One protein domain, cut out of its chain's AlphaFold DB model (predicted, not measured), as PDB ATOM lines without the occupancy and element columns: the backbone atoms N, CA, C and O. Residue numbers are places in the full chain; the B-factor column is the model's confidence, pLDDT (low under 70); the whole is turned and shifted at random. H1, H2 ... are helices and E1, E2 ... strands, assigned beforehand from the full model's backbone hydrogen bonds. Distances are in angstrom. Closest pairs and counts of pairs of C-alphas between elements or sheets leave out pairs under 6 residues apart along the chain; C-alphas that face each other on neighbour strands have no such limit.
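Overview. This is residues 29 to 119 and 352 to 417 of the 657 residues of the protein "Transferrin" of Eumeta variegata (UniProt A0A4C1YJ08). A five-stranded sheet, curled like part of a barrel, is the middle of three layers, with H4 and H5 over one face and H2, H3 and the short H6 over the other. Long loops holding the small H1 reach away from the sheet at one end of the longest axis. The printed part has 157 residues, under half of them in named elements of mixed class, in the order E1 H1 H2 E2 H3 E3 E4 H4 H5 E5 H6. The sheet's order is E1 E2 E4 E3 E5, all antiparallel; the whole is compact, with a radius of gyration of the C-alphas of 15.0 A and spans of 42 by 34 by 28 A.

Arrangement. Edge strand E1, residues 34 to 36, is antiparallel to E2, residues 85 to 88, with N 35 and O 85 within hydrogen-bond range at 3.2 A. H1, residues 50 to 53, is not on the sheet. H2, residues 71 to 79, is on the sheet at a height of 7.8 A, over E2 and E4, residues 353 to 358. E2 and E4 are antiparallel, with N 86 and O 356 2.9 A apart. H3, residues 90 to 99, is on the same face as H2. E3, residues 104 to 112, bends by 52 degrees at residue 107; it is antiparallel to E4, N 105 to O 357 being 2.9 A, and to edge strand E5, residues 399 to 403, N 109 to O 402 being 2.8 A. H4, residues 362 to 372, is on the opposite face from H2; its closest C-alphas to E3 are Leu 366 and Val 107, 5.8 A apart. H5, residues 384 to 394, is close to H4 but not clearly touching, with the C-alphas of Trp 372 and Glu 386 closest at 6.7 A. H6, residues 410 to 414, touches H3, the closest C-alphas being Ala 97 and Leu 411 at 4.4 A. E2, H3, E3 and E4, H4 H5, E5 are split strand-helix-strand units, same-way strands with another between them, both with right-handed crossovers. Every O i to N i+4 pair is within hydrogen-bond range in H3, H4, H5 and H6; H2 has 4 of 5, and H1 is too short for one.

Along the chain. E1 begins at C-alpha 34 (171.279, 102.657, 178.022), and H6 ends at C-alpha 414 (153.920, 112.327, 184.281). E3 measures 23.4 A, E4 16.3 A, H5 15.5 A and H4 15.2 A.

Size, cuts and confidence. The C-alphas of Pro 59 and Ser 417 are farthest apart, 43.6 A. Residues 120 to 351 are not printed; C-alphas 119 and 352 are 6.2 A apart. The links E1 to H1, H1 to H2 and H4 to H5 are long. Model pLDDT is under 70 at residues 29 to 72, 116 and 395 to 397.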
ATOM      1  N   PHE A  29     171.346 115.687 171.118       30.62
ATOM      2  CA  PHE A  29     171.081 114.552 172.014       30.62
ATOM      3  C   PHE A  29     172.291 113.609 172.143       30.62
ATOM      4  O   PHE A  29     172.210 112.438 171.783       30.62
ATOM      5  N   THR A  30     173.422 114.077 172.666       28.05
ATOM      6  CA  THR A  30     174.560 113.205 172.995       28.05
ATOM      7  C   THR A  30     174.792 113.168 174.499       28.05
ATOM      8  O   THR A  30     175.333 114.120 175.051       28.05
ATOM      9  N   SER A  31     174.417 112.066 175.158       35.06
ATOM     10  CA  SER A  31     175.084 111.548 176.366       35.06
ATOM     11  C   SER A  31     174.482 110.204 176.816       35.06
ATOM     12  O   SER A  31     173.296 109.935 176.635       35.06
ATOM     13  N   LYS A  32     175.359 109.375 177.389       44.94
ATOM     14  CA  LYS A  32     175.256 107.968 177.812       44.94
ATOM     15  C   LYS A  32     174.061 107.727 178.745       44.94
ATOM     16  O   LYS A  32     173.967 108.471 179.712       44.94
ATOM     17  N   LYS A  33     173.203 106.710 178.496       55.84
ATOM     18  CA  LYS A  33     172.323 106.052 179.512       55.84
ATOM     19  C   LYS A  33     171.390 104.940 178.962       55.84
ATOM     20  O   LYS A  33     170.181 104.968 179.172       55.84
ATOM     21  N   CYS A  34     171.956 103.939 178.283       51.66
ATOM     22  CA  CYS A  34     171.279 102.657 178.022       51.66
ATOM     23  C   CYS A  34     172.000 101.533 178.744       51.66
ATOM     24  O   CYS A  34     173.221 101.433 178.616       51.66
ATOM     25  N   MET A  35     171.285 100.682 179.474       50.84
ATOM     26  CA  MET A  35     171.910  99.626 180.268       50.84
ATOM     27  C   MET A  35     171.269  98.277 179.945       50.84
ATOM     28  O   MET A  35     170.046  98.154 179.895       50.84
ATOM     29  N   ALA A  36     172.114  97.269 179.707       43.44
ATOM     30  CA  ALA A  36     171.670  95.925 179.375       43.44
ATOM     31  C   ALA A  36     172.352  94.879 180.276       43.44
ATOM     32  O   ALA A  36     173.563  94.747 180.264       43.44
ATOM     33  N   ILE A  37     171.615  94.099 181.054       43.00
ATOM     34  CA  ILE A  37     172.136  92.989 181.861       43.00
ATOM     35  C   ILE A  37     171.978  91.692 181.043       43.00
ATOM     36  O   ILE A  37     170.864  91.333 180.684       43.00
ATOM     37  N   SER A  38     173.072  90.991 180.711       34.56
ATOM     38  CA  SER A  38     173.040  89.755 179.900       34.56
ATOM     39  C   SER A  38     174.028  88.704 180.412       34.56
ATOM     40  O   SER A  38     175.124  89.040 180.849       34.56
ATOM     41  N   SER A  39     173.651  87.427 180.299       30.86
ATOM     42  CA  SER A  39     174.392  86.252 180.770       30.86
ATOM     43  C   SER A  39     175.424  85.677 179.783       30.86
ATOM     44  O   SER A  39     176.007  84.634 180.079       30.86
ATOM     45  N   THR A  40     175.671  86.300 178.622       28.64
ATOM     46  CA  THR A  40     176.604  85.785 177.590       28.64
ATOM     47  C   THR A  40     177.715  86.787 177.223       28.64
ATOM     48  O   THR A  40     177.424  87.977 177.090       28.64
ATOM     49  N   PRO A  41     178.971  86.341 177.011       27.77
ATOM     50  CA  PRO A  41     180.110  87.220 176.734       27.77
ATOM     51  C   PRO A  41     180.076  87.773 175.300       27.77
ATOM     52  O   PRO A  41     180.130  87.007 174.343       27.77
ATOM     53  N   VAL A  42     180.020  89.101 175.143       31.31
ATOM     54  CA  VAL A  42     180.232  89.795 173.856       31.31
ATOM     55  C   VAL A  42     181.004  91.097 174.089       31.31
ATOM     56  O   VAL A  42     180.759  91.805 175.067       31.31
ATOM     57  N   GLU A  43     181.916  91.400 173.163       28.45
ATOM     58  CA  GLU A  43     182.844  92.534 173.148       28.45
ATOM     59  C   GLU A  43     182.195  93.906 173.415       28.45
ATOM     60  O   GLU A  43     181.057  94.208 173.034       28.45
ATOM     61  N   CYS A  44     182.965  94.741 174.116       30.22
ATOM     62  CA  CYS A  44     182.614  96.091 174.537       30.22
ATOM     63  C   CYS A  44     183.000  97.085 173.419       30.22
ATOM     64  O   CYS A  44     184.176  97.134 173.061       30.22
ATOM     65  N   PRO A  45     182.079  97.887 172.848       32.03
ATOM     66  CA  PRO A  45     182.450  98.875 171.834       32.03
ATOM     67  C   PRO A  45     183.313 100.003 172.434       32.03
ATOM     68  O   PRO A  45     183.112 100.404 173.582       32.03
ATOM     69  N   MET A  46     184.254 100.519 171.628       30.08
ATOM     70  CA  MET A  46     185.440 101.355 171.943       30.08
ATOM     71  C   MET A  46     185.231 102.692 172.707       30.08
ATOM     72  O   MET A  46     186.117 103.541 172.704       30.08
ATOM     73  N   GLN A  47     184.088 102.936 173.356       34.09
ATOM     74  CA  GLN A  47     183.773 104.201 174.049       34.09
ATOM     75  C   GLN A  47     183.331 104.044 175.513       34.09
ATOM     76  O   GLN A  47     182.906 105.021 176.141       34.09
ATOM     77  N   CYS A  48     183.457 102.852 176.101       35.16
ATOM     78  CA  CYS A  48     183.490 102.764 177.560       35.16
ATOM     79  C   CYS A  48     184.803 103.387 178.068       35.16
ATOM     80  O   CYS A  48     185.847 103.134 177.465       35.16
ATOM     81  N   PRO A  49     184.795 104.181 179.159       38.41
ATOM     82  CA  PRO A  49     186.034 104.556 179.836       38.41
ATOM     83  C   PRO A  49     186.860 103.288 180.078       38.41
ATOM     84  O   PRO A  49     186.304 102.280 180.510       38.41
ATOM     85  N   THR A  50     188.158 103.306 179.786       39.84
ATOM     86  CA  THR A  50     189.036 102.121 179.849       39.84
ATOM     87  C   THR A  50     188.944 101.383 181.194       39.84
ATOM     88  O   THR A  50     188.906 100.154 181.214       39.84
ATOM     89  N   HIS A  51     188.727 102.120 182.291       43.59
ATOM     90  CA  HIS A  51     188.468 101.594 183.639       43.59
ATOM     91  C   HIS A  51     187.195 100.739 183.807       43.59
ATOM     92  O   HIS A  51     187.082 100.040 184.806       43.59
ATOM     93  N   PHE A  52     186.229 100.780 182.886       39.56
ATOM     94  CA  PHE A  52     184.973 100.014 182.968       39.56
ATOM     95  C   PHE A  52     185.088  98.609 182.351       39.56
ATOM     96  O   PHE A  52     184.389  97.687 182.768       39.56
ATOM     97  N   SER A  53     185.964  98.437 181.355       41.19
ATOM     98  CA  SER A  53     186.061  97.203 180.559       41.19
ATOM     99  C   SER A  53     186.751  96.042 181.291       41.19
ATOM    100  O   SER A  53     186.345  94.893 181.134       41.19
ATOM    101  N   GLU A  54     187.729  96.335 182.152       40.31
ATOM    102  CA  GLU A  54     188.499  95.324 182.894       40.31
ATOM    103  C   GLU A  54     187.723  94.652 184.038       40.31
ATOM    104  O   GLU A  54     188.127  93.585 184.495       40.31
ATOM    105  N   TYR A  55     186.616  95.238 184.514       45.12
ATOM    106  CA  TYR A  55     185.937  94.776 185.736       45.12
ATOM    107  C   TYR A  55     184.645  93.990 185.481       45.12
ATOM    108  O   TYR A  55     184.270  93.158 186.308       45.12
ATOM    109  N   LEU A  56     183.994  94.190 184.329       39.56
ATOM    110  CA  LEU A  56     182.808  93.422 183.915       39.56
ATOM    111  C   LEU A  56     183.146  91.994 183.432       39.56
ATOM    112  O   LEU A  56     182.248  91.214 183.133       39.56
ATOM    113  N   SER A  57     184.432  91.635 183.380       39.09
ATOM    114  CA  SER A  57     184.950  90.339 182.924       39.09
ATOM    115  C   SER A  57     185.099  89.283 184.036       39.09
ATOM    116  O   SER A  57     185.576  88.180 183.765       39.09
ATOM    117  N   ARG A  58     184.704  89.570 185.291       39.53
ATOM    118  CA  ARG A  58     184.787  88.590 186.396       39.53
ATOM    119  C   ARG A  58     183.570  87.643 186.454       39.53
ATOM    120  O   ARG A  58     182.443  88.081 186.239       39.53
ATOM    121  N   PRO A  59     183.759  86.355 186.814       33.25
ATOM    122  CA  PRO A  59     182.865  85.264 186.398       33.25
ATOM    123  C   PRO A  59     181.532  85.141 187.154       33.25
ATOM    124  O   PRO A  59     180.746  84.259 186.831       33.25
ATOM    125  N   SER A  60     181.262  85.965 188.172       36.06
ATOM    126  CA  SER A  60     180.111  85.775 189.073       36.06
ATOM    127  C   SER A  60     178.938  86.740 188.865       36.06
ATOM    128  O   SER A  60     177.918  86.592 189.532       36.06
ATOM    129  N   SER A  61     179.019  87.688 187.924       39.53
ATOM    130  CA  SER A  61     177.850  88.459 187.472       39.53
ATOM    131  C   SER A  61     178.136  89.146 186.137       39.53
ATOM    132  O   SER A  61     178.660  90.260 186.115       39.53
ATOM    133  N   ALA A  62     177.799  88.491 185.026       39.16
ATOM    134  CA  ALA A  62     177.852  89.101 183.701       39.16
ATOM    135  C   ALA A  62     176.806  90.233 183.627       39.16
ATOM    136  O   ALA A  62     175.603  89.999 183.549       39.16
ATOM    137  N   ARG A  63     177.261  91.482 183.746       50.25
ATOM    138  CA  ARG A  63     176.451  92.701 183.596       50.25
ATOM    139  C   ARG A  63     177.080  93.506 182.459       50.25
ATOM    140  O   ARG A  63     178.301  93.624 182.419       50.25
ATOM    141  N   ARG A  64     176.293  94.028 181.513       54.16
ATOM    142  CA  ARG A  64     176.805  94.745 180.331       54.16
ATOM    143  C   ARG A  64     176.392  96.224 180.401       54.16
ATOM    144  O   ARG A  64     175.340  96.585 180.918       54.16
ATOM    145  N   LEU A  65     177.228  97.120 179.888       47.25
ATOM    146  CA  LEU A  65     176.787  98.467 179.522       47.25
ATOM    147  C   LEU A  65     176.900  98.593 178.011       47.25
ATOM    148  O   LEU A  65     177.979  98.443 177.443       47.25
ATOM    149  N   SER A  66     175.779  98.857 177.349       43.91
ATOM    150  CA  SER A  66     175.768  99.215 175.936       43.91
ATOM    151  C   SER A  66     175.833 100.735 175.820       43.91
ATOM    152  O   SER A  66     174.863 101.424 176.135       43.91
ATOM    153  N   SER A  67     176.958 101.274 175.349       42.41
ATOM    154  CA  SER A  67     177.011 102.681 174.945       42.41
ATOM    155  C   SER A  67     176.147 102.859 173.697       42.41
ATOM    156  O   SER A  67     176.507 102.384 172.620       42.41
ATOM    157  N   LEU A  68     174.987 103.501 173.841       47.75
ATOM    158  CA  LEU A  68     174.207 103.959 172.695       47.75
ATOM    159  C   LEU A  68     174.533 105.413 172.385       47.75
ATOM    160  O   LEU A  68     174.766 106.227 173.280       47.75
ATOM    161  N   ARG A  69     174.515 105.726 171.088       42.88
ATOM    162  CA  ARG A  69     174.832 107.053 170.558       42.88
ATOM    163  C   ARG A  69     173.730 108.084 170.875       42.88
ATOM    164  O   ARG A  69     174.053 109.261 170.977       42.88
ATOM    165  N   TYR A  70     172.475 107.649 171.100       53.16
ATOM    166  CA  TYR A  70     171.303 108.512 171.354       53.16
ATOM    167  C   TYR A  70     170.299 107.880 172.347       53.16
ATOM    168  O   TYR A  70     170.020 106.686 172.261       53.16
ATOM    169  N   ARG A  71     169.709 108.670 173.264       59.84
ATOM    170  CA  ARG A  71     168.788 108.178 174.325       59.84
ATOM    171  C   ARG A  71     167.398 107.776 173.812       59.84
ATOM    172  O   ARG A  71     166.765 106.913 174.402       59.84
ATOM    173  N   LEU A  72     166.947 108.325 172.684       64.56
ATOM    174  CA  LEU A  72     165.680 107.915 172.053       64.56
ATOM    175  C   LEU A  72     165.765 106.518 171.418       64.56
ATOM    176  O   LEU A  72     164.775 105.795 171.382       64.56
ATOM    177  N   ASP A  73     166.963 106.093 171.002       71.88
ATOM    178  CA  ASP A  73     167.199 104.714 170.556       71.88
ATOM    179  C   ASP A  73     166.999 103.717 171.711       71.88
ATOM    180  O   ASP A  73     166.486 102.621 171.502       71.88
ATOM    181  N   CYS A  74     167.299 104.121 172.956       74.38
ATOM    182  CA  CYS A  74     166.995 103.300 174.131       74.38
ATOM    183  C   CYS A  74     165.509 103.043 174.300       74.38
ATOM    184  O   CYS A  74     165.140 101.929 174.639       74.38
ATOM    185  N   ALA A  75     164.665 104.054 174.091       80.19
ATOM    186  CA  ALA A  75     163.224 103.913 174.262       80.19
ATOM    187  C   ALA A  75     162.652 102.842 173.317       80.19
ATOM    188  O   ALA A  75     161.882 101.978 173.733       80.19
ATOM    189  N   MET A  76     163.106 102.842 172.060       79.94
ATOM    190  CA  MET A  76     162.728 101.832 171.067       79.94
ATOM    191  C   MET A  76     163.309 100.448 171.380       79.94
ATOM    192  O   MET A  76     162.629  99.442 171.206       79.94
ATOM    193  N   LYS A  77     164.557 100.373 171.854       80.19
ATOM    194  CA  LYS A  77     165.187  99.100 172.239       80.19
ATOM    195  C   LYS A  77     164.577  98.488 173.491       80.19
ATOM    196  O   LYS A  77     164.464  97.272 173.576       80.19
ATOM    197  N   LEU A  78     164.161  99.323 174.437       81.94
ATOM    198  CA  LEU A  78     163.486  98.895 175.654       81.94
ATOM    199  C   LEU A  78     162.116  98.288 175.335       81.94
ATOM    200  O   LEU A  78     161.740  97.287 175.930       81.94
ATOM    201  N   GLU A  79     161.406  98.844 174.350       82.19
ATOM    202  CA  GLU A  79     160.115  98.314 173.883       82.19
ATOM    203  C   GLU A  79     160.264  96.923 173.248       82.19
ATOM    204  O   GLU A  79     159.351  96.108 173.309       82.19
ATOM    205  N   ARG A  80     161.432  96.640 172.662       83.06
ATOM    206  CA  ARG A  80     161.762  95.358 172.024       83.06
ATOM    207  C   ARG A  80     162.459  94.369 172.960       83.06
ATOM    208  O   ARG A  80     162.959  93.355 172.481       83.06
ATOM    209  N   ASP A  81     162.553  94.684 174.254       77.88
ATOM    210  CA  ASP A  81     163.304  93.909 175.251       77.88
ATOM    211  C   ASP A  81     164.793  93.679 174.880       77.88
ATOM    212  O   ASP A  81     165.448  92.769 175.388       77.88
ATOM    213  N   GLU A  82     165.371  94.525 174.018       77.88
ATOM    214  CA  GLU A  82     166.796  94.464 173.644       77.88
ATOM    215  C   GLU A  82     167.709  95.000 174.765       77.88
ATOM    216  O   GLU A  82     168.907  94.705 174.809       77.88
ATOM    217  N   VAL A  83     167.148  95.804 175.673       76.75
ATOM    218  CA  VAL A  83     167.799  96.347 176.874       76.75
ATOM    219  C   VAL A  83     166.859  96.208 178.072       76.75
ATOM    220  O   VAL A  83     165.644  96.236 177.911       76.75
ATOM    221  N   GLN A  84     167.405  96.060 179.280       74.25
ATOM    222  CA  GLN A  84     166.610  95.779 180.486       74.25
ATOM    223  C   GLN A  84     166.036  97.052 181.114       74.25
ATOM    224  O   GLN A  84     164.925  97.029 181.645       74.25
ATOM    225  N   PHE A  85     166.780  98.161 181.065       85.50
ATOM    226  CA  PHE A  85     166.284  99.461 181.504       85.50
ATOM    227  C   PHE A  85     167.063 100.630 180.914       85.50
ATOM    228  O   PHE A  85     168.197 100.511 180.441       85.50
ATOM    229  N   ALA A  86     166.448 101.800 180.997       85.06
ATOM    230  CA  ALA A  86     167.054 103.064 180.637       85.06
ATOM    231  C   ALA A  86     166.708 104.139 181.670       85.06
ATOM    232  O   ALA A  86     165.749 104.029 182.436       85.06
ATOM    233  N   VAL A  87     167.531 105.183 181.704       86.06
ATOM    234  CA  VAL A  87     167.330 106.327 182.591       86.06
ATOM    235  C   VAL A  87     167.002 107.548 181.758       86.06
ATOM    236  O   VAL A  87     167.806 107.957 180.913       86.06
ATOM    237  N   PHE A  88     165.871 108.172 182.063       86.69
ATOM    238  CA  PHE A  88     165.335 109.315 181.337       86.69
ATOM    239  C   PHE A  88     165.300 110.567 182.225       86.69
ATOM    240  O   PHE A  88     165.014 110.494 183.424       86.69
ATOM    241  N   SER A  89     165.649 111.723 181.655       85.56
ATOM    242  CA  SER A  89     165.515 113.036 182.302       85.56
ATOM    243  C   SER A  89     164.047 113.441 182.464       85.56
ATOM    244  O   SER A  89     163.140 112.742 182.010       85.56
ATOM    245  N   GLN A  90     163.798 114.590 183.098       87.81
ATOM    246  CA  GLN A  90     162.436 115.083 183.291       87.81
ATOM    247  C   GLN A  90     161.716 115.321 181.945       87.81
ATOM    248  O   GLN A  90     160.588 114.872 181.751       87.81
ATOM    249  N   GLU A  91     162.366 115.980 180.984       86.75
ATOM    250  CA  GLU A  91     161.818 116.216 179.642       86.75
ATOM    251  C   GLU A  91     161.706 114.935 178.812       86.75
ATOM    252  O   GLU A  91     160.759 114.781 178.047       86.75
ATOM    253  N   GLU A  92     162.626 113.988 178.968       87.50
ATOM    254  CA  GLU A  92     162.548 112.718 178.246       87.50
ATOM    255  C   GLU A  92     161.388 111.850 178.745       87.50
ATOM    256  O   GLU A  92     160.718 111.221 177.933       87.50
ATOM    257  N   MET A  93     161.086 111.867 180.048       90.69
ATOM    258  CA  MET A  93     159.884 111.215 180.583       90.69
ATOM    259  C   MET A  93     158.604 111.794 179.974       90.69
ATOM    260  O   MET A  93     157.679 111.055 179.641       90.69
ATOM    261  N   MET A  94     158.566 113.114 179.781       90.38
ATOM    262  CA  MET A  94     157.443 113.797 179.134       90.38
ATOM    263  C   MET A  94     157.304 113.389 177.664       90.38
ATOM    264  O   MET A  94     156.188 113.198 177.191       90.38
ATOM    265  N   LEU A  95     158.422 113.212 176.957       89.75
ATOM    266  CA  LEU A  95     158.435 112.728 175.577       89.75
ATOM    267  C   LEU A  95     157.997 111.258 175.478       89.75
ATOM    268  O   LEU A  95     157.183 110.919 174.623       89.75
ATOM    269  N   LEU A  96     158.481 110.392 176.375       90.38
ATOM    270  CA  LEU A  96     158.061 108.990 176.449       90.38
ATOM    271  C   LEU A  96     156.556 108.851 176.668       90.38
ATOM    272  O   LEU A  96     155.924 108.026 176.020       90.38
ATOM    273  N   ALA A  97     155.978 109.674 177.541       92.12
ATOM    274  CA  ALA A  97     154.543 109.676 177.793       92.12
ATOM    275  C   ALA A  97     153.704 110.036 176.556       92.12
ATOM    276  O   ALA A  97     152.548 109.636 176.480       92.12
ATOM    277  N   GLN A  98     154.267 110.773 175.592       89.44
ATOM    278  CA  GLN A  98     153.594 111.079 174.328       89.44
ATOM    279  C   GLN A  98     153.798 109.981 173.283       89.44
ATOM    280  O   GLN A  98     152.845 109.576 172.629       89.44
ATOM    281  N   MET A  99     155.034 109.503 173.129       88.50
ATOM    282  CA  MET A  99     155.398 108.588 172.041       88.50
ATOM    283  C   MET A  99     155.066 107.129 172.345       88.50
ATOM    284  O   MET A  99     154.697 106.369 171.457       88.50
ATOM    285  N   GLN A 100     155.241 106.724 173.600       90.44
ATOM    286  CA  GLN A 100     155.127 105.345 174.067       90.44
ATOM    287  C   GLN A 100     154.436 105.315 175.448       90.44
ATOM    288  O   GLN A 100     155.009 104.800 176.414       90.44
ATOM    289  N   PRO A 101     153.204 105.857 175.573       91.44
ATOM    290  CA  PRO A 101     152.529 106.075 176.859       91.44
ATOM    291  C   PRO A 101     152.432 104.817 177.727       91.44
ATOM    292  O   PRO A 101     152.562 104.906 178.948       91.44
ATOM    293  N   TYR A 102     152.232 103.656 177.093       92.19
ATOM    294  CA  TYR A 102     151.928 102.381 177.754       92.19
ATOM    295  C   TYR A 102     153.001 101.297 177.575       92.19
ATOM    296  O   TYR A 102     152.861 100.223 178.152       92.19
ATOM    297  N   ALA A 103     154.049 101.544 176.782       90.00
ATOM    298  CA  ALA A 103     155.028 100.505 176.434       90.00
ATOM    299  C   ALA A 103     155.944 100.133 177.615       90.00
ATOM    300  O   ALA A 103     156.400  98.992 177.736       90.00
ATOM    301  N   HIS A 104     156.176 101.091 178.516       90.75
ATOM    302  CA  HIS A 104     157.179 100.993 179.572       90.75
ATOM    303  C   HIS A 104     156.596 101.202 180.962       90.75
ATOM    304  O   HIS A 104     155.509 101.759 181.132       90.75
ATOM    305  N   LYS A 105     157.377 100.813 181.969       95.62
ATOM    306  CA  LYS A 105     157.053 100.952 183.386       95.62
ATOM    307  C   LYS A 105     158.139 101.723 184.115       95.62
ATOM    308  O   LYS A 105     159.329 101.459 183.944       95.62
ATOM    309  N   VAL A 106     157.721 102.674 184.941       96.50
ATOM    310  CA  VAL A 106     158.625 103.435 185.801       96.50
ATOM    311  C   VAL A 106     158.926 102.611 187.045       96.50
ATOM    312  O   VAL A 106     158.017 102.254 187.787       96.50
ATOM    313  N   VAL A 107     160.203 102.301 187.255       96.62
ATOM    314  CA  VAL A 107     160.687 101.451 188.355       96.62
ATOM    315  C   VAL A 107     161.112 102.292 189.555       96.62
ATOM    316  O   VAL A 107     160.859 101.930 190.704       96.62
ATOM    317  N   ALA A 108     161.754 103.432 189.304       95.44
ATOM    318  CA  ALA A 108     162.148 104.366 190.350       95.44
ATOM    319  C   ALA A 108     162.217 105.797 189.814       95.44
ATOM    320  O   ALA A 108     162.716 106.023 188.711       95.44
ATOM    321  N   SER A 109     161.788 106.770 190.613       93.81
ATOM    322  CA  SER A 109     162.049 108.187 190.374       93.81
ATOM    323  C   SER A 109     163.423 108.583 190.927       93.81
ATOM    324  O   SER A 109     163.841 108.132 191.994       93.81
ATOM    325  N   ILE A 110     164.149 109.419 190.187       91.06
ATOM    326  CA  ILE A 110     165.468 109.936 190.565       91.06
ATOM    327  C   ILE A 110     165.254 111.305 191.199       91.06
ATOM    328  O   ILE A 110     164.952 112.277 190.504       91.06
ATOM    329  N   ARG A 111     165.389 111.367 192.523       90.31
ATOM    330  CA  ARG A 111     165.150 112.570 193.332       90.31
ATOM    331  C   ARG A 111     166.440 113.068 193.958       90.31
ATOM    332  O   ARG A 111     167.459 112.389 193.903       90.31
ATOM    333  N   ASN A 112     166.403 114.239 194.576       83.75
ATOM    334  CA  ASN A 112     167.535 114.751 195.343       83.75
ATOM    335  C   ASN A 112     167.332 114.432 196.838       83.75
ATOM    336  O   ASN A 112     166.217 114.480 197.351       83.75
ATOM    337  N   LYS A 113     168.393 114.084 197.567       77.75
ATOM    338  CA  LYS A 113     168.323 113.744 198.995       77.75
ATOM    339  C   LYS A 113     167.736 114.879 199.835       77.75
ATOM    340  O   LYS A 113     167.031 114.589 200.801       77.75
ATOM    341  N   GLU A 114     168.022 116.119 199.451       71.38
ATOM    342  CA  GLU A 114     167.540 117.349 200.084       71.38
ATOM    343  C   GLU A 114     166.138 117.741 199.607       71.38
ATOM    344  O   GLU A 114     165.424 118.428 200.328       71.38
ATOM    345  N   ASN A 115     165.726 117.281 198.420       70.62
ATOM    346  CA  ASN A 115     164.390 117.504 197.878       70.62
ATOM    347  C   ASN A 115     163.715 116.173 197.506       70.62
ATOM    348  O   ASN A 115     163.876 115.651 196.398       70.62
ATOM    349  N   ARG A 116     162.916 115.658 198.446       68.75
ATOM    350  CA  ARG A 116     162.114 114.432 198.287       68.75
ATOM    351  C   ARG A 116     160.661 114.702 197.898       68.75
ATOM    352  O   ARG A 116     159.832 113.795 197.995       68.75
ATOM    353  N   GLU A 117     160.348 115.925 197.492       80.19
ATOM    354  CA  GLU A 117     158.991 116.369 197.193       80.19
ATOM    355  C   GLU A 117     158.383 115.627 195.999       80.19
ATOM    356  O   GLU A 117     159.037 114.852 195.288       80.19
ATOM    357  N   GLN A 118     157.087 115.857 195.797       83.88
ATOM    358  CA  GLN A 118     156.317 115.247 194.719       83.88
ATOM    359  C   GLN A 118     156.839 115.646 193.331       83.88
ATOM    360  O   GLN A 118     156.832 114.821 192.418       83.88
ATOM    361  N   PHE A 119     157.329 116.878 193.183       90.44
ATOM    362  CA  PHE A 119     157.803 117.438 191.920       90.44
ATOM    363  C   PHE A 119     159.290 117.778 191.997       90.44
ATOM    364  O   PHE A 119     159.811 118.103 193.060       90.44
ATOM    365  N   TRP A 352     159.903 114.286 188.223       92.19
ATOM    366  CA  TRP A 352     161.273 113.793 188.370       92.19
ATOM    367  C   TRP A 352     161.683 112.921 187.178       92.19
ATOM    368  O   TRP A 352     160.850 112.225 186.596       92.19
ATOM    369  N   GLY A 353     162.980 112.916 186.850       90.69
ATOM    370  CA  GLY A 353     163.543 111.918 185.939       90.69
ATOM    371  C   GLY A 353     163.409 110.521 186.543       90.69
ATOM    372  O   GLY A 353     163.179 110.389 187.747       90.69
ATOM    373  N   ALA A 354     163.525 109.475 185.731       93.06
ATOM    374  CA  ALA A 354     163.193 108.139 186.202       93.06
ATOM    375  C   ALA A 354     164.001 107.017 185.547       93.06
ATOM    376  O   ALA A 354     164.523 107.143 184.436       93.06
ATOM    377  N   VAL A 355     164.074 105.904 186.272       92.88
ATOM    378  CA  VAL A 355     164.519 104.598 185.793       92.88
ATOM    379  C   VAL A 355     163.303 103.879 185.230       92.88
ATOM    380  O   VAL A 355     162.300 103.697 185.925       92.88
ATOM    381  N   VAL A 356     163.396 103.481 183.970       93.06
ATOM    382  CA  VAL A 356     162.291 102.919 183.200       93.06
ATOM    383  C   VAL A 356     162.716 101.573 182.638       93.06
ATOM    384  O   VAL A 356     163.810 101.445 182.089       93.06
ATOM    385  N   ALA A 357     161.845 100.583 182.771       91.00
ATOM    386  CA  ALA A 357     162.038  99.235 182.259       91.00
ATOM    387  C   ALA A 357     160.900  98.849 181.309       91.00
ATOM    388  O   ALA A 357     159.839  99.485 181.301       91.00
ATOM    389  N   SER A 358     161.108  97.789 180.529       90.19
ATOM    390  CA  SER A 358     160.036  97.209 179.727       90.19
ATOM    391  C   SER A 358     158.922  96.690 180.634       90.19
ATOM    392  O   SER A 358     159.150  96.323 181.792       90.19
ATOM    393  N   THR A 359     157.697  96.637 180.112       90.56
ATOM    394  CA  THR A 359     156.549  96.159 180.896       90.56
ATOM    395  C   THR A 359     156.752  94.738 181.426       90.56
ATOM    396  O   THR A 359     156.320  94.438 182.539       90.56
ATOM    397  N   HIS A 360     157.458  93.885 180.680       89.56
ATOM    398  CA  HIS A 360     157.752  92.518 181.097       89.56
ATOM    399  C   HIS A 360     158.836  92.444 182.189       89.56
ATOM    400  O   HIS A 360     158.677  91.714 183.166       89.56
ATOM    401  N   GLY A 361     159.920  93.219 182.059       88.00
ATOM    402  CA  GLY A 361     161.077  93.153 182.962       88.00
ATOM    403  C   GLY A 361     160.961  93.977 184.251       88.00
ATOM    404  O   GLY A 361     161.723  93.756 185.193       88.00
ATOM    405  N   ALA A 362     160.019  94.920 184.326       92.88
ATOM    406  CA  ALA A 362     159.994  95.943 185.373       92.88
ATOM    407  C   ALA A 362     159.876  95.411 186.808       92.88
ATOM    408  O   ALA A 362     160.584  95.889 187.693       92.88
ATOM    409  N   ALA A 363     159.018  94.416 187.051       94.94
ATOM    410  CA  ALA A 363     158.843  93.852 188.391       94.94
ATOM    411  C   ALA A 363     160.102  93.112 188.877       94.94
ATOM    412  O   ALA A 363     160.482  93.228 190.043       94.94
ATOM    413  N   GLY A 364     160.771  92.385 187.974       90.69
ATOM    414  CA  GLY A 364     162.041  91.721 188.268       90.69
ATOM    415  C   GLY A 364     163.131  92.734 188.601       90.69
ATOM    416  O   GLY A 364     163.756  92.644 189.658       90.69
ATOM    417  N   LEU A 365     163.281  93.760 187.756       88.81
ATOM    418  CA  LEU A 365     164.265  94.816 187.975       88.81
ATOM    419  C   LEU A 365     164.021  95.580 189.279       88.81
ATOM    420  O   LEU A 365     164.973  95.878 189.995       88.81
ATOM    421  N   LEU A 366     162.765  95.884 189.617       94.00
ATOM    422  CA  LEU A 366     162.427  96.558 190.870       94.00
ATOM    423  C   LEU A 366     162.946  95.777 192.087       94.00
ATOM    424  O   LEU A 366     163.566  96.357 192.980       94.00
ATOM    425  N   ASN A 367     162.733  94.460 192.106       93.25
ATOM    426  CA  ASN A 367     163.191  93.587 193.188       93.25
ATOM    427  C   ASN A 367     164.722  93.511 193.261       93.25
ATOM    428  O   ASN A 367     165.305  93.577 194.347       93.25
ATOM    429  N   GLU A 368     165.383  93.418 192.108       87.75
ATOM    430  CA  GLU A 368     166.842  93.443 192.021       87.75
ATOM    431  C   GLU A 368     167.420  94.766 192.535       87.75
ATOM    432  O   GLU A 368     168.309  94.769 193.387       87.75
ATOM    433  N   MET A 369     166.868  95.900 192.099       88.38
ATOM    434  CA  MET A 369     167.319  97.219 192.536       88.38
ATOM    435  C   MET A 369     167.119  97.428 194.036       88.38
ATOM    436  O   MET A 369     167.988  98.023 194.667       88.38
ATOM    437  N   LYS A 370     166.023  96.931 194.620       94.31
ATOM    438  CA  LYS A 370     165.809  96.941 196.078       94.31
ATOM    439  C   LYS A 370     166.778  96.035 196.834       94.31
ATOM    440  O   LYS A 370     167.008  96.253 198.016       94.31
ATOM    441  N   THR A 371     167.352  95.037 196.168       89.81
ATOM    442  CA  THR A 371     168.404  94.196 196.748       89.81
ATOM    443  C   THR A 371     169.751  94.917 196.721       89.81
ATOM    444  O   THR A 371     170.469  94.897 197.715       89.81
ATOM    445  N   TRP A 372     170.083  95.581 195.609       87.06
ATOM    446  CA  TRP A 372     171.351  96.307 195.451       87.06
ATOM    447  C   TRP A 372     171.394  97.615 196.237       87.06
ATOM    448  O   TRP A 372     172.429  97.953 196.794       87.06
ATOM    449  N   TRP A 373     170.279  98.346 196.302       91.88
ATOM    450  CA  TRP A 373     170.176  99.630 196.999       91.88
ATOM    451  C   TRP A 373     168.916  99.692 197.874       91.88
ATOM    452  O   TRP A 373     168.013 100.471 197.588       91.88
ATOM    453  N   PRO A 374     168.820  98.935 198.980       92.69
ATOM    454  CA  PRO A 374     167.583  98.839 199.767       92.69
ATOM    455  C   PRO A 374     166.987 100.180 200.219       92.69
ATOM    456  O   PRO A 374     165.770 100.333 200.285       92.69
ATOM    457  N   SER A 375     167.834 101.175 200.500       90.06
ATOM    458  CA  SER A 375     167.422 102.530 200.889       90.06
ATOM    459  C   SER A 375     167.332 103.524 199.723       90.06
ATOM    460  O   SER A 375     167.169 104.721 199.959       90.06
ATOM    461  N   GLY A 376     167.507 103.062 198.482       91.19
ATOM    462  CA  GLY A 376     167.577 103.908 197.291       91.19
ATOM    463  C   GLY A 376     168.806 104.823 197.255       91.19
ATOM    464  O   GLY A 376     168.794 105.852 196.585       91.19
ATOM    465  N   SER A 377     169.860 104.497 198.002       90.56
ATOM    466  CA  SER A 377     171.073 105.310 198.123       90.56
ATOM    467  C   SER A 377     172.309 104.437 198.284       90.56
ATOM    468  O   SER A 377     172.223 103.336 198.822       90.56
ATOM    469  N   ILE A 378     173.472 104.968 197.918       87.12
ATOM    470  CA  ILE A 378     174.763 104.304 198.127       87.12
ATOM    471  C   ILE A 378     175.404 104.656 199.476       87.12
ATOM    472  O   ILE A 378     175.127 105.693 200.077       87.12
ATOM    473  N   SER A 379     176.291 103.775 199.930       86.19
ATOM    474  CA  SER A 379     177.132 103.897 201.127       86.19
ATOM    475  C   SER A 379     178.448 103.142 200.909       86.19
ATOM    476  O   SER A 379     178.563 102.363 199.960       86.19
ATOM    477  N   ASP A 380     179.417 103.309 201.810       83.75
ATOM    478  CA  ASP A 380     180.723 102.637 201.721       83.75
ATOM    479  C   ASP A 380     180.655 101.108 201.836       83.75
ATOM    480  O   ASP A 380     181.586 100.422 201.418       83.75
ATOM    481  N   SER A 381     179.553 100.561 202.364       86.00
ATOM    482  CA  SER A 381     179.330  99.114 202.452       86.00
ATOM    483  C   SER A 381     178.928  98.475 201.120       86.00
ATOM    484  O   SER A 381     178.961  97.253 201.011       86.00
ATOM    485  N   HIS A 382     178.529  99.272 200.124       85.25
ATOM    486  CA  HIS A 382     178.184  98.764 198.800       85.25
ATOM    487  C   HIS A 382     179.444  98.394 198.015       85.25
ATOM    488  O   HIS A 382     180.495  99.043 198.101       85.25
ATOM    489  N   SER A 383     179.324  97.365 197.186       80.50
ATOM    490  CA  SER A 383     180.391  96.955 196.283       80.50
ATOM    491  C   SER A 383     180.753  98.073 195.292       80.50
ATOM    492  O   SER A 383     180.007  99.028 195.058       80.50
ATOM    493  N   LEU A 384     181.944  97.983 194.697       75.38
ATOM    494  CA  LEU A 384     182.415  98.996 193.750       75.38
ATOM    495  C   LEU A 384     181.468  99.143 192.545       75.38
ATOM    496  O   LEU A 384     181.160 100.266 192.154       75.38
ATOM    497  N   TRP A 385     180.961  98.031 192.000       76.38
ATOM    498  CA  TRP A 385     180.070  98.072 190.840       76.38
ATOM    499  C   TRP A 385     178.705  98.687 191.182       76.38
ATOM    500  O   TRP A 385     178.191  99.454 190.375       76.38
ATOM    501  N   GLU A 386     178.147  98.433 192.374       78.12
ATOM    502  CA  GLU A 386     176.888  99.053 192.829       78.12
ATOM    503  C   GLU A 386     177.029 100.569 192.914       78.12
ATOM    504  O   GLU A 386     176.154 101.305 192.466       78.12
ATOM    505  N   ARG A 387     178.153 101.058 193.445       80.56
ATOM    506  CA  ARG A 387     178.418 102.498 193.525       80.56
ATOM    507  C   ARG A 387     178.589 103.118 192.143       80.56
ATOM    508  O   ARG A 387     177.961 104.131 191.852       80.56
ATOM    509  N   MET A 388     179.392 102.497 191.278       74.25
ATOM    510  CA  MET A 388     179.618 102.989 189.915       74.25
ATOM    511  C   MET A 388     178.322 103.018 189.104       74.25
ATOM    512  O   MET A 388     178.009 104.025 188.478       74.25
ATOM    513  N   MET A 389     177.538 101.941 189.161       75.50
ATOM    514  CA  MET A 389     176.267 101.841 188.456       75.50
ATOM    515  C   MET A 389     175.275 102.907 188.927       75.50
ATOM    516  O   MET A 389     174.670 103.597 188.108       75.50
ATOM    517  N   PHE A 390     175.150 103.089 190.243       82.25
ATOM    518  CA  PHE A 390     174.290 104.117 190.818       82.25
ATOM    519  C   PHE A 390     174.708 105.521 190.368       82.25
ATOM    520  O   PHE A 390     173.861 106.302 189.935       82.25
ATOM    521  N   HIS A 391     176.007 105.836 190.408       79.25
ATOM    522  CA  HIS A 391     176.520 107.133 189.967       79.25
ATOM    523  C   HIS A 391     176.254 107.401 188.482       79.25
ATOM    524  O   HIS A 391     175.843 108.506 188.142       79.25
ATOM    525  N   GLU A 392     176.411 106.409 187.605       73.50
ATOM    526  CA  GLU A 392     176.109 106.560 186.174       73.50
ATOM    527  C   GLU A 392     174.608 106.783 185.912       73.50
ATOM    528  O   GLU A 392     174.219 107.582 185.054       73.50
ATOM    529  N   MET A 393     173.737 106.110 186.671       77.25
ATOM    530  CA  MET A 393     172.288 106.294 186.562       77.25
ATOM    531  C   MET A 393     171.868 107.687 187.048       77.25
ATOM    532  O   MET A 393     171.221 108.446 186.317       77.25
ATOM    533  N   VAL A 394     172.271 108.037 188.268       78.25
ATOM    534  CA  VAL A 394     171.749 109.180 189.023       78.25
ATOM    535  C   VAL A 394     172.475 110.490 188.685       78.25
ATOM    536  O   VAL A 394     171.823 111.529 188.646       78.25
ATOM    537  N   LEU A 395     173.775 110.447 188.352       66.75
ATOM    538  CA  LEU A 395     174.698 111.562 188.038       66.75
ATOM    539  C   LEU A 395     174.845 112.677 189.093       66.75
ATOM    540  O   LEU A 395     175.870 113.353 189.105       66.75
ATOM    541  N   ASP A 396     173.860 112.878 189.964       65.19
ATOM    542  CA  ASP A 396     173.897 113.815 191.084       65.19
ATOM    543  C   ASP A 396     174.527 113.130 192.308       65.19
ATOM    544  O   ASP A 396     174.077 112.063 192.734       65.19
ATOM    545  N   SER A 397     175.555 113.747 192.900       66.25
ATOM    546  CA  SER A 397     176.189 113.269 194.137       66.25
ATOM    547  C   SER A 397     175.217 113.195 195.319       66.25
ATOM    548  O   SER A 397     175.468 112.459 196.273       66.25
ATOM    549  N   TYR A 398     174.106 113.929 195.254       73.00
ATOM    550  CA  TYR A 398     173.026 113.922 196.237       73.00
ATOM    551  C   TYR A 398     171.781 113.185 195.750       73.00
ATOM    552  O   TYR A 398     170.756 113.213 196.430       73.00
ATOM    553  N   GLY A 399     171.820 112.544 194.586       84.38
ATOM    554  CA  GLY A 399     170.642 111.885 194.056       84.38
ATOM    555  C   GLY A 399     170.314 110.579 194.787       84.38
ATOM    556  O   GLY A 399     171.190 109.844 195.245       84.38
ATOM    557  N   ILE A 400     169.022 110.295 194.897       90.88
ATOM    558  CA  ILE A 400     168.461 109.077 195.480       90.88
ATOM    559  C   ILE A 400     167.439 108.465 194.524       90.88
ATOM    560  O   ILE A 400     166.817 109.160 193.719       90.88
ATOM    561  N   LEU A 401     167.233 107.162 194.656       93.06
ATOM    562  CA  LEU A 401     166.162 106.434 193.998       93.06
ATOM    563  C   LEU A 401     164.970 106.330 194.947       93.06
ATOM    564  O   LEU A 401     165.104 105.886 196.085       93.06
ATOM    565  N   VAL A 402     163.796 106.720 194.471       93.88
ATOM    566  CA  VAL A 402     162.525 106.465 195.148       93.88
ATOM    567  C   VAL A 402     161.760 105.449 194.317       93.88
ATOM    568  O   VAL A 402     161.382 105.724 193.183       93.88
ATOM    569  N   TYR A 403     161.591 104.250 194.868       95.75
ATOM    570  CA  TYR A 403     160.963 103.129 194.177       95.75
ATOM    571  C   TYR A 403     159.474 103.365 193.926       95.75
ATOM    572  O   TYR A 403     158.753 103.816 194.814       95.75
ATOM    573  N   GLU A 404     159.016 103.013 192.727       95.56
ATOM    574  CA  GLU A 404     157.622 103.146 192.304       95.56
ATOM    575  C   GLU A 404     156.949 101.763 192.310       95.56
ATOM    576  O   GLU A 404     156.842 101.095 191.285       95.56
ATOM    577  N   ASP A 405     156.486 101.318 193.482       95.19
ATOM    578  CA  ASP A 405     155.925  99.966 193.680       95.19
ATOM    579  C   ASP A 405     154.688  99.660 192.833       95.19
ATOM    580  O   ASP A 405     154.438  98.512 192.471       95.19
ATOM    581  N   ALA A 406     153.921 100.694 192.488       95.88
ATOM    582  CA  ALA A 406     152.759 100.565 191.617       95.88
ATOM    583  C   ALA A 406     153.133 100.329 190.143       95.88
ATOM    584  O   ALA A 406     152.246 100.013 189.352       95.88
ATOM    585  N   LEU A 407     154.409 100.514 189.772       96.88
ATOM    586  CA  LEU A 407     154.909 100.445 188.397       96.88
ATOM    587  C   LEU A 407     153.983 101.205 187.425       96.88
ATOM    588  O   LEU A 407     153.339 100.590 186.561       96.88
ATOM    589  N   PRO A 408     153.848 102.538 187.572       96.81
ATOM    590  CA  PRO A 408     153.042 103.318 186.646       96.81
ATOM    591  C   PRO A 408     153.674 103.289 185.252       96.81
ATOM    592  O   PRO A 408     154.897 103.185 185.104       96.81
ATOM    593  N   ASN A 409     152.847 103.379 184.213       95.19
ATOM    594  CA  ASN A 409     153.375 103.655 182.874       95.19
ATOM    595  C   ASN A 409     153.841 105.122 182.754       95.19
ATOM    596  O   ASN A 409     153.633 105.929 183.665       95.19
ATOM    597  N   ALA A 410     154.506 105.472 181.649       92.75
ATOM    598  CA  ALA A 410     155.073 106.810 181.472       92.75
ATOM    599  C   ALA A 410     154.000 107.910 181.544       92.75
ATOM    600  O   ALA A 410     154.225 108.932 182.193       92.75
ATOM    601  N   LEU A 411     152.831 107.680 180.936       93.38
ATOM    602  CA  LEU A 411     151.710 108.621 180.963       93.38
ATOM    603  C   LEU A 411     151.168 108.810 182.387       93.38
ATOM    604  O   LEU A 411     151.121 109.932 182.879       93.38
ATOM    605  N   GLU A 412     150.846 107.723 183.087       94.50
ATOM    606  CA  GLU A 412     150.378 107.751 184.481       94.50
ATOM    607  C   GLU A 412     151.360 108.445 185.426       94.50
ATOM    608  O   GLU A 412     150.941 109.115 186.372       94.50
ATOM    609  N   TYR A 413     152.662 108.267 185.195       94.31
ATOM    610  CA  TYR A 413     153.708 108.876 186.003       94.31
ATOM    611  C   TYR A 413     153.766 110.396 185.800       94.31
ATOM    612  O   TYR A 413     153.741 111.136 186.784       94.31
ATOM    613  N   VAL A 414     153.792 110.881 184.550       93.00
ATOM    614  CA  VAL A 414     153.920 112.327 184.281       93.00
ATOM    615  C   VAL A 414     152.610 113.097 184.428       93.00
ATOM    616  O   VAL A 414     152.644 114.261 184.827       93.00
ATOM    617  N   SER A 415     151.455 112.471 184.175       90.19
ATOM    618  CA  SER A 415     150.141 113.128 184.260       90.19
ATOM    619  C   SER A 415     149.775 113.586 185.670       90.19
ATOM    620  O   SER A 415     148.905 114.438 185.826       90.19
ATOM    621  N   ARG A 416     150.464 113.070 186.697       86.62
ATOM    622  CA  ARG A 416     150.366 113.547 188.087       86.62
ATOM    623  C   ARG A 416     151.004 114.922 188.304       86.62
ATOM    624  O   ARG A 416     150.772 115.519 189.348       86.62
ATOM    625  N   SER A 417     151.842 115.378 187.373       87.38
ATOM    626  CA  SER A 417     152.597 116.633 187.469       87.38
ATOM    627  C   SER A 417     152.249 117.584 186.333       87.38
ATOM    628  O   SER A 417     151.869 118.726 186.555       87.38
TER     629      SER A 417